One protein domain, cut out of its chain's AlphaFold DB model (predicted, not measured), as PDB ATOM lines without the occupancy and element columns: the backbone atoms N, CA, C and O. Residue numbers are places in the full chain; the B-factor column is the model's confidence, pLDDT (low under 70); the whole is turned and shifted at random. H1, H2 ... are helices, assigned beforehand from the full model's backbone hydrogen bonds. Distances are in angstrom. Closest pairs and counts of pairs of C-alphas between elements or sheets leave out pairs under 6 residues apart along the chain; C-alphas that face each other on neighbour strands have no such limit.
ATOM      1  N   SER A   5     132.575 143.788 112.751       71.69
ATOM      2  CA  SER A   5     134.001 143.587 112.465       71.69
ATOM      3  C   SER A   5     134.942 144.643 113.088       71.69
ATOM      4  O   SER A   5     135.858 144.234 113.799       71.69
ATOM      5  N   PRO A   6     134.750 145.970 112.914       81.94
ATOM      6  CA  PRO A   6     135.632 146.970 113.526       81.94
ATOM      7  C   PRO A   6     135.573 146.978 115.058       81.94
ATOM      8  O   PRO A   6     136.617 147.052 115.691       81.94
ATOM      9  N   LEU A   7     134.392 146.807 115.664       86.12
ATOM     10  CA  LEU A   7     134.259 146.756 117.129       86.12
ATOM     11  C   LEU A   7     135.047 145.588 117.740       86.12
ATOM     12  O   LEU A   7     135.678 145.733 118.791       86.12
ATOM     13  N   LEU A   8     135.016 144.429 117.077       88.75
ATOM     14  CA  LEU A   8     135.774 143.257 117.498       88.75
ATOM     15  C   LEU A   8     137.284 143.502 117.380       88.75
ATOM     16  O   LEU A   8     138.021 143.175 118.307       88.75
ATOM     17  N   ILE A   9     137.739 144.110 116.282       88.56
ATOM     18  CA  ILE A   9     139.153 144.452 116.077       88.56
ATOM     19  C   ILE A   9     139.650 145.445 117.118       88.56
ATOM     20  O   ILE A   9     140.671 145.185 117.748       88.56
ATOM     21  N   ASP A  10     138.915 146.529 117.363       89.75
ATOM     22  CA  ASP A  10     139.295 147.529 118.365       89.75
ATOM     23  C   ASP A  10     139.407 146.898 119.758       89.75
ATOM     24  O   ASP A  10     140.307 147.223 120.534       89.75
ATOM     25  N   SER A  11     138.516 145.954 120.070       91.50
ATOM     26  CA  SER A  11     138.551 145.204 121.327       91.50
ATOM     27  C   SER A  11     139.764 144.273 121.399       91.50
ATOM     28  O   SER A  11     140.468 144.268 122.407       91.50
ATOM     29  N   LEU A  12     140.055 143.526 120.329       92.62
ATOM     30  CA  LEU A  12     141.223 142.642 120.245       92.62
ATOM     31  C   LEU A  12     142.536 143.421 120.365       92.62
ATOM     32  O   LEU A  12     143.416 143.009 121.118       92.62
ATOM     33  N   LEU A  13     142.656 144.561 119.681       91.62
ATOM     34  CA  LEU A  13     143.832 145.427 119.753       91.62
ATOM     35  C   LEU A  13     144.035 145.970 121.167       91.62
ATOM     36  O   LEU A  13     145.147 145.896 121.685       91.62
ATOM     37  N   LYS A  14     142.970 146.443 121.828       92.75
ATOM     38  CA  LYS A  14     143.036 146.893 123.228       92.75
ATOM     39  C   LYS A  14     143.486 145.772 124.161       92.75
ATOM     40  O   LYS A  14     144.373 145.991 124.984       92.75
ATOM     41  N   ILE A  15     142.916 144.573 124.027       94.62
ATOM     42  CA  ILE A  15     143.319 143.399 124.820       94.62
ATOM     43  C   ILE A  15     144.799 143.088 124.583       94.62
ATOM     44  O   ILE A  15     145.557 142.926 125.538       94.62
ATOM     45  N   GLY A  16     145.230 143.070 123.323       93.50
ATOM     46  CA  GLY A  16     146.620 142.850 122.947       93.50
ATOM     47  C   GLY A  16     147.578 143.871 123.551       93.50
ATOM     48  O   GLY A  16     148.578 143.492 124.155       93.50
ATOM     49  N   GLN A  17     147.253 145.162 123.450       93.69
ATOM     50  CA  GLN A  17     148.038 146.255 124.035       93.69
ATOM     51  C   GLN A  17     148.146 146.119 125.556       93.69
ATOM     52  O   GLN A  17     149.249 146.168 126.100       93.69
ATOM     53  N   MET A  18     147.025 145.885 126.246       94.50
ATOM     54  CA  MET A  18     147.014 145.675 127.699       94.50
ATOM     55  C   MET A  18     147.860 144.466 128.100       94.50
ATOM     56  O   MET A  18     148.601 144.520 129.083       94.50
ATOM     57  N   GLN A  19     147.801 143.388 127.324       94.38
ATOM     58  CA  GLN A  19     148.582 142.195 127.606       94.38
ATOM     59  C   GLN A  19     150.082 142.407 127.367       94.38
ATOM     60  O   GLN A  19     150.896 141.945 128.166       94.38
ATOM     61  N   ILE A  20     150.465 143.128 126.310       93.88
ATOM     62  CA  ILE A  20     151.863 143.515 126.075       93.88
ATOM     63  C   ILE A  20     152.379 144.339 127.256       93.88
ATOM     64  O   ILE A  20     153.439 144.023 127.798       93.88
ATOM     65  N   LEU A  21     151.615 145.346 127.691       95.62
ATOM     66  CA  LEU A  21     151.957 146.160 128.858       95.62
ATOM     67  C   LEU A  21     152.122 145.292 130.106       95.62
ATOM     68  O   LEU A  21     153.104 145.437 130.830       95.62
ATOM     69  N   ARG A  22     151.226 144.329 130.330       94.56
ATOM     70  CA  ARG A  22     151.333 143.391 131.453       94.56
ATOM     71  C   ARG A  22     152.622 142.569 131.397       94.56
ATOM     72  O   ARG A  22     153.296 142.438 132.416       94.56
ATOM     73  N   CYS A  23     153.002 142.057 130.227       93.81
ATOM     74  CA  CYS A  23     154.278 141.355 130.045       93.81
ATOM     75  C   CYS A  23     155.479 142.263 130.345       93.81
ATOM     76  O   CYS A  23     156.425 141.832 130.999       93.81
ATOM     77  N   GLN A  24     155.440 143.525 129.912       94.94
ATOM     78  CA  GLN A  24     156.502 144.493 130.201       94.94
ATOM     79  C   GLN A  24     156.605 144.803 131.698       94.94
ATOM     80  O   GLN A  24     157.712 144.820 132.235       94.94
ATOM     81  N   VAL A  25     155.472 144.993 132.381       95.56
ATOM     82  CA  VAL A  25     155.419 145.212 133.833       95.56
ATOM     83  C   VAL A  25     156.007 144.017 134.579       95.56
ATOM     84  O   VAL A  25     156.874 144.203 135.428       95.56
ATOM     85  N   VAL A  26     155.607 142.793 134.228       95.88
ATOM     86  CA  VAL A  26     156.132 141.568 134.853       95.88
ATOM     87  C   VAL A  26     157.635 141.413 134.617       95.88
ATOM     88  O   VAL A  26     158.373 141.144 135.561       95.88
ATOM     89  N   ASN A  27     158.116 141.677 133.400       94.69
ATOM     90  CA  ASN A  27     159.549 141.655 133.101       94.69
ATOM     91  C   ASN A  27     160.324 142.688 133.927       94.69
ATOM     92  O   ASN A  27     161.389 142.382 134.458       94.69
ATOM     93  N   ARG A  28     159.793 143.910 134.065       95.75
ATOM     94  CA  ARG A  28     160.405 144.951 134.900       95.75
ATOM     95  C   ARG A  28     160.422 144.562 136.371       95.75
ATOM     96  O   ARG A  28     161.445 144.758 137.018       95.75
ATOM     97  N   LEU A  29     159.340 143.978 136.872       94.94
ATOM     98  CA  LEU A  29     159.232 143.512 138.250       94.94
ATOM     99  C   LEU A  29     160.244 142.400 138.547       94.94
ATOM    100  O   LEU A  29     160.966 142.487 139.537       94.94
ATOM    101  N   LYS A  30     160.376 141.426 137.638       95.00
ATOM    102  CA  LYS A  30     161.373 140.352 137.727       95.00
ATOM    103  C   LYS A  30     162.793 140.897 137.783       95.00
ATOM    104  O   LYS A  30     163.552 140.552 138.682       95.00
ATOM    105  N   VAL A  31     163.133 141.777 136.845       95.12
ATOM    106  CA  VAL A  31     164.447 142.424 136.791       95.12
ATOM    107  C   VAL A  31     164.707 143.211 138.078       95.12
ATOM    108  O   VAL A  31     165.755 143.049 138.694       95.12
ATOM    109  N   SER A  32     163.740 144.006 138.542       95.31
ATOM    110  CA  SER A  32     163.869 144.766 139.790       95.31
ATOM    111  C   SER A  32     164.097 143.853 140.993       95.31
ATOM    112  O   SER A  32     164.968 144.134 141.810       95.31
ATOM    113  N   CYS A  33     163.367 142.737 141.085       94.50
ATOM    114  CA  CYS A  33     163.526 141.755 142.155       94.50
ATOM    115  C   CYS A  33     164.922 141.118 142.131       94.50
ATOM    116  O   CYS A  33     165.582 141.068 143.164       94.50
ATOM    117  N   GLN A  34     165.412 140.725 140.953       94.25
ATOM    118  CA  GLN A  34     166.744 140.132 140.794       94.25
ATOM    119  C   GLN A  34     167.875 141.088 141.194       94.25
ATOM    120  O   GLN A  34     168.854 140.644 141.790       94.25
ATOM    121  N   PHE A  35     167.740 142.385 140.903       94.69
ATOM    122  CA  PHE A  35     168.769 143.379 141.226       94.69
ATOM    123  C   PHE A  35     168.680 143.916 142.659       94.69
ATOM    124  O   PHE A  35     169.706 144.092 143.307       94.69
ATOM    125  N   GLN A  36     167.477 144.198 143.162       94.25
ATOM    126  CA  GLN A  36     167.293 144.832 144.476       94.25
ATOM    127  C   GLN A  36     167.163 143.821 145.618       94.25
ATOM    128  O   GLN A  36     167.464 144.146 146.762       94.25
ATOM    129  N   SER A  37     166.702 142.602 145.333       93.62
ATOM    130  CA  SER A  37     166.455 141.567 146.339       93.62
ATOM    131  C   SER A  37     166.840 140.186 145.809       93.62
ATOM    132  O   SER A  37     166.025 139.272 145.673       93.62
ATOM    133  N   GLN A  38     168.125 140.034 145.500       94.44
ATOM    134  CA  GLN A  38     168.663 138.830 144.871       94.44
ATOM    135  C   GLN A  38     168.409 137.554 145.698       94.44
ATOM    136  O   GLN A  38     168.003 136.533 145.149       94.44
ATOM    137  N   LEU A  39     168.577 137.623 147.027       95.75
ATOM    138  CA  LEU A  39     168.309 136.492 147.926       95.75
ATOM    139  C   LEU A  39     166.840 136.058 147.889       95.75
ATOM    140  O   LEU A  39     166.564 134.863 147.850       95.75
ATOM    141  N   LEU A  40     165.907 137.016 147.855       94.69
ATOM    142  CA  LEU A  40     164.479 136.723 147.744       94.69
ATOM    143  C   LEU A  40     164.165 136.055 146.404       94.69
ATOM    144  O   LEU A  40     163.440 135.066 146.377       94.69
ATOM    145  N   SER A  41     164.739 136.561 145.309       94.44
ATOM    146  CA  SER A  41     164.566 135.963 143.984       94.44
ATOM    147  C   SER A  41     165.012 134.498 143.977       94.44
ATOM    148  O   SER A  41     164.257 133.626 143.552       94.44
ATOM    149  N   TYR A  42     166.205 134.196 144.495       94.88
ATOM    150  CA  TYR A  42     166.687 132.815 144.539       94.88
ATOM    151  C   TYR A  42     165.889 131.934 145.497       94.88
ATOM    152  O   TYR A  42     165.611 130.784 145.164       94.88
ATOM    153  N   ALA A  43     165.478 132.458 146.654       95.81
ATOM    154  CA  ALA A  43     164.634 131.721 147.589       95.81
ATOM    155  C   ALA A  43     163.290 131.339 146.950       95.81
ATOM    156  O   ALA A  43     162.866 130.190 147.058       95.81
ATOM    157  N   MET A  44     162.657 132.266 146.225       94.56
ATOM    158  CA  MET A  44     161.393 132.021 145.525       94.56
ATOM    159  C   MET A  44     161.550 131.018 144.375       94.56
ATOM    160  O   MET A  44     160.735 130.104 144.243       94.56
ATOM    161  N   GLU A  45     162.613 131.127 143.570       94.31
ATOM    162  CA  GLU A  45     162.909 130.157 142.504       94.31
ATOM    163  C   GLU A  45     163.188 128.754 143.063       94.31
ATOM    164  O   GLU A  45     162.677 127.762 142.529       94.31
ATOM    165  N   ALA A  46     163.951 128.661 144.156       95.69
ATOM    166  CA  ALA A  46     164.255 127.403 144.831       95.69
ATOM    167  C   ALA A  46     162.998 126.769 145.437       95.69
ATOM    168  O   ALA A  46     162.754 125.579 145.231       95.69
ATOM    169  N   MET A  47     162.165 127.560 146.120       94.12
ATOM    170  CA  MET A  47     160.920 127.086 146.723       94.12
ATOM    171  C   MET A  47     159.934 126.587 145.662       94.12
ATOM    172  O   MET A  47     159.414 125.480 145.789       94.12
ATOM    173  N   ASN A  48     159.737 127.342 144.575       94.62
ATOM    174  CA  ASN A  48     158.884 126.927 143.459       94.62
ATOM    175  C   ASN A  48     159.387 125.629 142.807       94.62
ATOM    176  O   ASN A  48     158.615 124.700 142.567       94.62
ATOM    177  N   SER A  49     160.696 125.530 142.562       94.50
ATOM    178  CA  SER A  49     161.299 124.336 141.957       94.50
ATOM    179  C   SER A  49     161.198 123.111 142.868       94.50
ATOM    180  O   SER A  49     160.914 122.014 142.385       94.50
ATOM    181  N   SER A  50     161.391 123.290 144.180       94.12
ATOM    182  CA  SER A  50     161.238 122.224 145.176       94.12
ATOM    183  C   SER A  50     159.797 121.729 145.233       94.12
ATOM    184  O   SER A  50     159.561 120.531 145.099       94.12
ATOM    185  N   LEU A  51     158.828 122.645 145.331       93.06
ATOM    186  CA  LEU A  51     157.410 122.298 145.395       93.06
ATOM    187  C   LEU A  51     156.958 121.543 144.139       93.06
ATOM    188  O   LEU A  51     156.342 120.484 144.237       93.06
ATOM    189  N   LEU A  52     157.326 122.029 142.949       92.06
ATOM    190  CA  LEU A  52     157.031 121.340 141.689       92.06
ATOM    191  C   LEU A  52     157.702 119.962 141.604       92.06
ATOM    192  O   LEU A  52     157.130 119.039 141.022       92.06
ATOM    193  N   SER A  53     158.906 119.805 142.161       93.06
ATOM    194  CA  SER A  53     159.600 118.514 142.234       93.06
ATOM    195  C   SER A  53     158.847 117.524 143.121       93.06
ATOM    196  O   SER A  53     158.645 116.377 142.726       93.06
ATOM    197  N   ASP A  54     158.365 117.965 144.279       91.88
ATOM    198  CA  ASP A  54     157.632 117.106 145.209       91.88
ATOM    199  C   ASP A  54     156.244 116.734 144.677       91.88
ATOM    200  O   ASP A  54     155.860 115.564 144.739       91.88
ATOM    201  N   ILE A  55     155.555 117.667 144.011       91.19
ATOM    202  CA  ILE A  55     154.321 117.380 143.265       91.19
ATOM    203  C   ILE A  55     154.576 116.308 142.192       91.19
ATOM    204  O   ILE A  55     153.841 115.326 142.104       91.19
ATOM    205  N   LYS A  56     155.642 116.444 141.390       92.31
ATOM    206  CA  LYS A  56     155.998 115.447 140.359       92.31
ATOM    207  C   LYS A  56     156.304 114.074 140.956       92.31
ATOM    208  O   LYS A  56     155.888 113.063 140.388       92.31
ATOM    209  N   LYS A  57     157.014 114.026 142.089       92.19
ATOM    210  CA  LYS A  57     157.318 112.774 142.799       92.19
ATOM    211  C   LYS A  57     156.049 112.081 143.285       92.19
ATOM    212  O   LYS A  57     155.976 110.870 143.137       92.19
ATOM    213  N   HIS A  58     155.077 112.827 143.809       91.38
ATOM    214  CA  HIS A  58     153.780 112.279 144.212       91.38
ATOM    215  C   HIS A  58     153.008 111.695 143.020       91.38
ATOM    216  O   HIS A  58     152.520 110.574 143.090       91.38
ATOM    217  N   TYR A  59     152.955 112.406 141.886       90.00
ATOM    218  CA  TYR A  59     152.287 111.891 140.683       90.00
ATOM    219  C   TYR A  59     152.985 110.670 140.066       90.00
ATOM    220  O   TYR A  59     152.330 109.858 139.419       90.00
ATOM    221  N   SER A  60     154.302 110.539 140.242       92.88
ATOM    222  CA  SER A  60     155.056 109.360 139.789       92.88
ATOM    223  C   SER A  60     154.933 108.174 140.747       92.88
ATOM    224  O   SER A  60     154.963 107.028 140.310       92.88
ATOM    225  N   ASP A  61     154.817 108.444 142.046       92.94
ATOM    226  CA  ASP A  61     154.725 107.447 143.107       92.94
ATOM    227  C   ASP A  61     153.689 107.898 144.155       92.94
ATOM    228  O   ASP A  61     154.016 108.703 145.039       92.94
ATOM    229  N   PRO A  62     152.449 107.370 144.082       88.38
ATOM    230  CA  PRO A  62     151.352 107.759 144.969       88.38
ATOM    231  C   PRO A  62     151.588 107.454 146.454       88.38
ATOM    232  O   PRO A  62     150.795 107.873 147.291       88.38
ATOM    233  N   THR A  63     152.652 106.720 146.802       89.88
ATOM    234  CA  THR A  63     153.016 106.449 148.200       89.88
ATOM    235  C   THR A  63     153.610 107.667 148.911       89.88
ATOM    236  O   THR A  63     153.612 107.728 150.141       89.88
ATOM    237  N   LYS A  64     154.108 108.657 148.160       87.31
ATOM    238  CA  LYS A  64     154.680 109.891 148.715       87.31
ATOM    239  C   LYS A  64     153.574 110.884 149.069       87.31
ATOM    240  O   LYS A  64     152.580 110.938 148.355       87.31
ATOM    241  N   PRO A  65     153.726 111.704 150.119       86.06
ATOM    242  CA  PRO A  65     152.715 112.694 150.476       86.06
ATOM    243  C   PRO A  65     152.626 113.804 149.422       86.06
ATOM    244  O   PRO A  65     153.640 114.228 148.863       86.06
ATOM    245  N   TYR A  66     151.411 114.293 149.172       86.56
ATOM    246  CA  TYR A  66     151.216 115.513 148.395       86.56
ATOM    247  C   TYR A  66     151.602 116.724 149.262       86.56
ATOM    248  O   TYR A  66     151.133 116.815 150.398       86.56
ATOM    249  N   PRO A  67     152.452 117.645 148.774       80.62
ATOM    250  CA  PRO A  67     153.014 118.712 149.605       80.62
ATOM    251  C   PRO A  67     152.013 119.806 150.012       80.62
ATOM    252  O   PRO A  67     152.339 120.606 150.884       80.62
ATOM    253  N   ASP A  68     150.822 119.865 149.408       78.25
ATOM    254  CA  ASP A  68     149.811 120.892 149.693       78.25
ATOM    255  C   ASP A  68     148.426 120.273 149.931       78.25
ATOM    256  O   ASP A  68     147.573 120.243 149.046       78.25
ATOM    257  N   THR A  69     148.206 119.716 151.121       74.62
ATOM    258  CA  THR A  69     146.938 119.049 151.470       74.62
ATOM    259  C   THR A  69     145.748 120.006 151.504       74.62
ATOM    260  O   THR A  69     144.633 119.597 151.184       74.62
ATOM    261  N   ASP A  70     145.998 121.273 151.842       80.56
ATOM    262  CA  ASP A  70     144.958 122.269 152.122       80.56
ATOM    263  C   ASP A  70     144.822 123.313 150.995       80.56
ATOM    264  O   ASP A  70     143.937 124.167 151.037       80.56
ATOM    265  N   GLY A  71     145.696 123.277 149.981       81.31
ATOM    266  CA  GLY A  71     145.723 124.233 148.863       81.31
ATOM    267  C   GLY A  71     146.308 125.611 149.214       81.31
ATOM    268  O   GLY A  71     146.436 126.483 148.346       81.31
ATOM    269  N   VAL A  72     146.628 125.844 150.491       88.25
ATOM    270  CA  VAL A  72     147.065 127.144 151.012       88.25
ATOM    271  C   VAL A  72     148.466 127.469 150.508       88.25
ATOM    272  O   VAL A  72     148.688 128.570 149.997       88.25
ATOM    273  N   LEU A  73     149.388 126.506 150.562       89.06
ATOM    274  CA  LEU A  73     150.796 126.733 150.238       89.06
ATOM    275  C   LEU A  73     150.983 127.125 148.767       89.06
ATOM    276  O   LEU A  73     151.699 128.085 148.472       89.06
ATOM    277  N   VAL A  74     150.323 126.421 147.840       89.25
ATOM    278  CA  VAL A  74     150.389 126.743 146.406       89.25
ATOM    279  C   VAL A  74     149.776 128.117 146.140       89.25
ATOM    280  O   VAL A  74     150.331 128.885 145.349       89.25
ATOM    281  N   SER A  75     148.665 128.460 146.799       90.06
ATOM    282  CA  SER A  75     147.978 129.743 146.591       90.06
ATOM    283  C   SER A  75     148.796 130.950 147.075       90.06
ATOM    284  O   SER A  75     148.922 131.953 146.360       90.06
ATOM    285  N   GLU A  76     149.428 130.843 148.246       92.00
ATOM    286  CA  GLU A  76     150.271 131.898 148.808       92.00
ATOM    287  C   GLU A  76     151.559 132.051 148.006       92.00
ATOM    288  O   GLU A  76     151.892 133.161 147.578       92.00
ATOM    289  N   LEU A  77     152.248 130.942 147.716       92.69
ATOM    290  CA  LEU A  77     153.471 130.970 146.919       92.69
ATOM    291  C   LEU A  77     153.217 131.557 145.527       92.69
ATOM    292  O   LEU A  77     153.993 132.393 145.070       92.69
ATOM    293  N   SER A  78     152.104 131.203 144.878       91.75
ATOM    294  CA  SER A  78     151.715 131.791 143.587       91.75
ATOM    295  C   SER A  78     151.553 133.310 143.677       91.75
ATOM    296  O   SER A  78     152.005 134.039 142.794       91.75
ATOM    297  N   THR A  79     150.972 133.809 144.771       92.62
ATOM    298  CA  THR A  79     150.824 135.251 145.012       92.62
ATOM    299  C   THR A  79     152.181 135.938 145.185       92.62
ATOM    300  O   THR A  79     152.397 137.024 144.641       92.62
ATOM    301  N   TYR A  80     153.121 135.318 145.902       93.75
ATOM    302  CA  TYR A  80     154.481 135.847 146.040       93.75
ATOM    303  C   TYR A  80     155.250 135.826 144.714       93.75
ATOM    304  O   TYR A  80     155.854 136.834 144.349       93.75
ATOM    305  N   LEU A  81     155.161 134.739 143.946       93.94
ATOM    306  CA  LEU A  81     155.764 134.635 142.614       93.94
ATOM    307  C   LEU A  81     155.210 135.701 141.657       93.94
ATOM    308  O   LEU A  81     155.981 136.323 140.922       93.94
ATOM    309  N   GLU A  82     153.903 135.984 141.701       92.81
ATOM    310  CA  GLU A  82     153.287 137.092 140.955       92.81
ATOM    311  C   GLU A  82     153.902 138.446 141.330       92.81
ATOM    312  O   GLU A  82     154.262 139.221 140.441       92.81
ATOM    313  N   ARG A  83     154.101 138.708 142.626       91.12
ATOM    314  CA  ARG A  83     154.727 139.946 143.131       91.12
ATOM    315  C   ARG A  83     156.219 140.050 142.815       91.12
ATOM    316  O   ARG A  83     156.733 141.158 142.712       91.12
ATOM    317  N   CYS A  84     156.911 138.932 142.633       93.94
ATOM    318  CA  CYS A  84     158.303 138.902 142.179       93.94
ATOM    319  C   CYS A  84     158.434 138.973 140.649       93.94
ATOM    320  O   CYS A  84     159.548 138.974 140.132       93.94
ATOM    321  N   GLY A  85     157.327 139.015 139.899       92.94
ATOM    322  CA  GLY A  85     157.352 138.994 138.433       92.94
ATOM    323  C   GLY A  85     157.737 137.632 137.841       92.94
ATOM    324  O   GLY A  85     158.094 137.539 136.669       92.94
ATOM    325  N   MET A  86     157.658 136.554 138.622       92.19
ATOM    326  CA  MET A  86     157.976 135.183 138.210       92.19
ATOM    327  C   MET A  86     156.740 134.466 137.664       92.19
ATOM    328  O   MET A  86     156.399 133.367 138.087       92.19
ATOM    329  N   THR A  87     156.042 135.104 136.726       90.44
ATOM    330  CA  THR A  87     154.834 134.543 136.108       90.44
ATOM    331  C   THR A  87     154.810 134.750 134.607       90.44
ATOM    332  O   THR A  87     155.545 135.572 134.062       90.44
ATOM    333  N   GLN A  88     153.962 133.980 133.928       90.44
ATOM    334  CA  GLN A  88     153.756 134.053 132.485       90.44
ATOM    335  C   GLN A  88     152.367 134.636 132.202       90.44
ATOM    336  O   GLN A  88     151.373 133.912 132.231       90.44
ATOM    337  N   PRO A  89     152.253 135.950 131.923       90.44
ATOM    338  CA  PRO A  89     150.947 136.584 131.760       90.44
ATOM    339  C   PRO A  89     150.131 136.006 130.608       90.44
ATOM    340  O   PRO A  89     148.908 135.962 130.701       90.44
ATOM    341  N   LEU A  90     150.792 135.601 129.516       89.31
ATOM    342  CA  LEU A  90     150.136 135.068 128.317       89.31
ATOM    343  C   LEU A  90     149.426 133.739 128.570       89.31
ATOM    344  O   LEU A  90     148.460 133.449 127.874       89.31
ATOM    345  N   ASP A  91     149.866 132.971 129.563       89.25
ATOM    346  CA  ASP A  91     149.302 131.661 129.897       89.25
ATOM    347  C   ASP A  91     148.171 131.752 130.929       89.25
ATOM    348  O   ASP A  91     147.498 130.762 131.209       89.25
ATOM    349  N   LYS A  92     147.917 132.949 131.474       89.94
ATOM    350  CA  LYS A  92     146.883 133.162 132.486       89.94
ATOM    351  C   LYS A  92     145.484 133.141 131.862       89.94
ATOM    352  O   LYS A  92     145.177 133.904 130.942       89.94
TER     353      LYS A  92
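This is residues 5 to 92 of the 225 residues of a protein of Armadillidium nasatum (UniProt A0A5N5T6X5). Two long helices, H1 and H2, meet near their ends as a V, and a shorter helix, H3, folds back from the far end of H2 toward the corner, ending near H1. The arm H1 is the longer one, and its residues 5 to 18 stick out free. The printed part has 88 residues with three named helices, in the order H1, H2, H3, and no named strand; the class is all helix. The whole is loose, with a radius of gyration of the C-alphas of 17.4 A, and spans 56 by 36 by 20 A, only just flat.

Find C-alpha 5 at (134.001, 143.587, 112.465); from there H1, residues 5 to 36, runs 46.2 A to C-alpha 36 at (167.293, 144.832, 144.476). H2, residues 38 to 60, then runs 32.9 A. H3, residues 72 to 83, covers 16.9 A and ends at C-alpha 83, (154.727, 139.946, 143.131).

Look first at Gln 34 and Ser 41, the closest C-alphas of H1 and H2, 5.7 A apart. The two helices only just touch, with 3 pairs of C-alphas within 8 A, and only at the corner by their link. They run opposite ways at a steep tilt of 68 degrees, only just short of about perpendicular. H2 and H3 form a helical hairpin, opposite ways at a steep tilt of 39 degrees. They only just touch, with 3 pairs of C-alphas within 8 A, through residues 44 to 48 of H2 and 77 to 81 of H3; the closest C-alphas, of Met 44 and Leu 81, are 6.9 A apart. H1 and H3 are close but not clearly touching, about perpendicular at 86 degrees, with the closest C-alphas, of Leu 29 and Arg 83, 7.5 A apart. In H1, H2 and H3 every O i to N i+4 pair is within hydrogen-bond range.

The two C-alphas farthest apart, of Pro 6 and Thr 63, are 56.1 A apart. The printed part has no cut; the link from H1 to H2 is tight, and the link from H2 to H3, with 11 residues, is long. The mean pLDDT of the printed part is 91.4, and no printed residue is under 70.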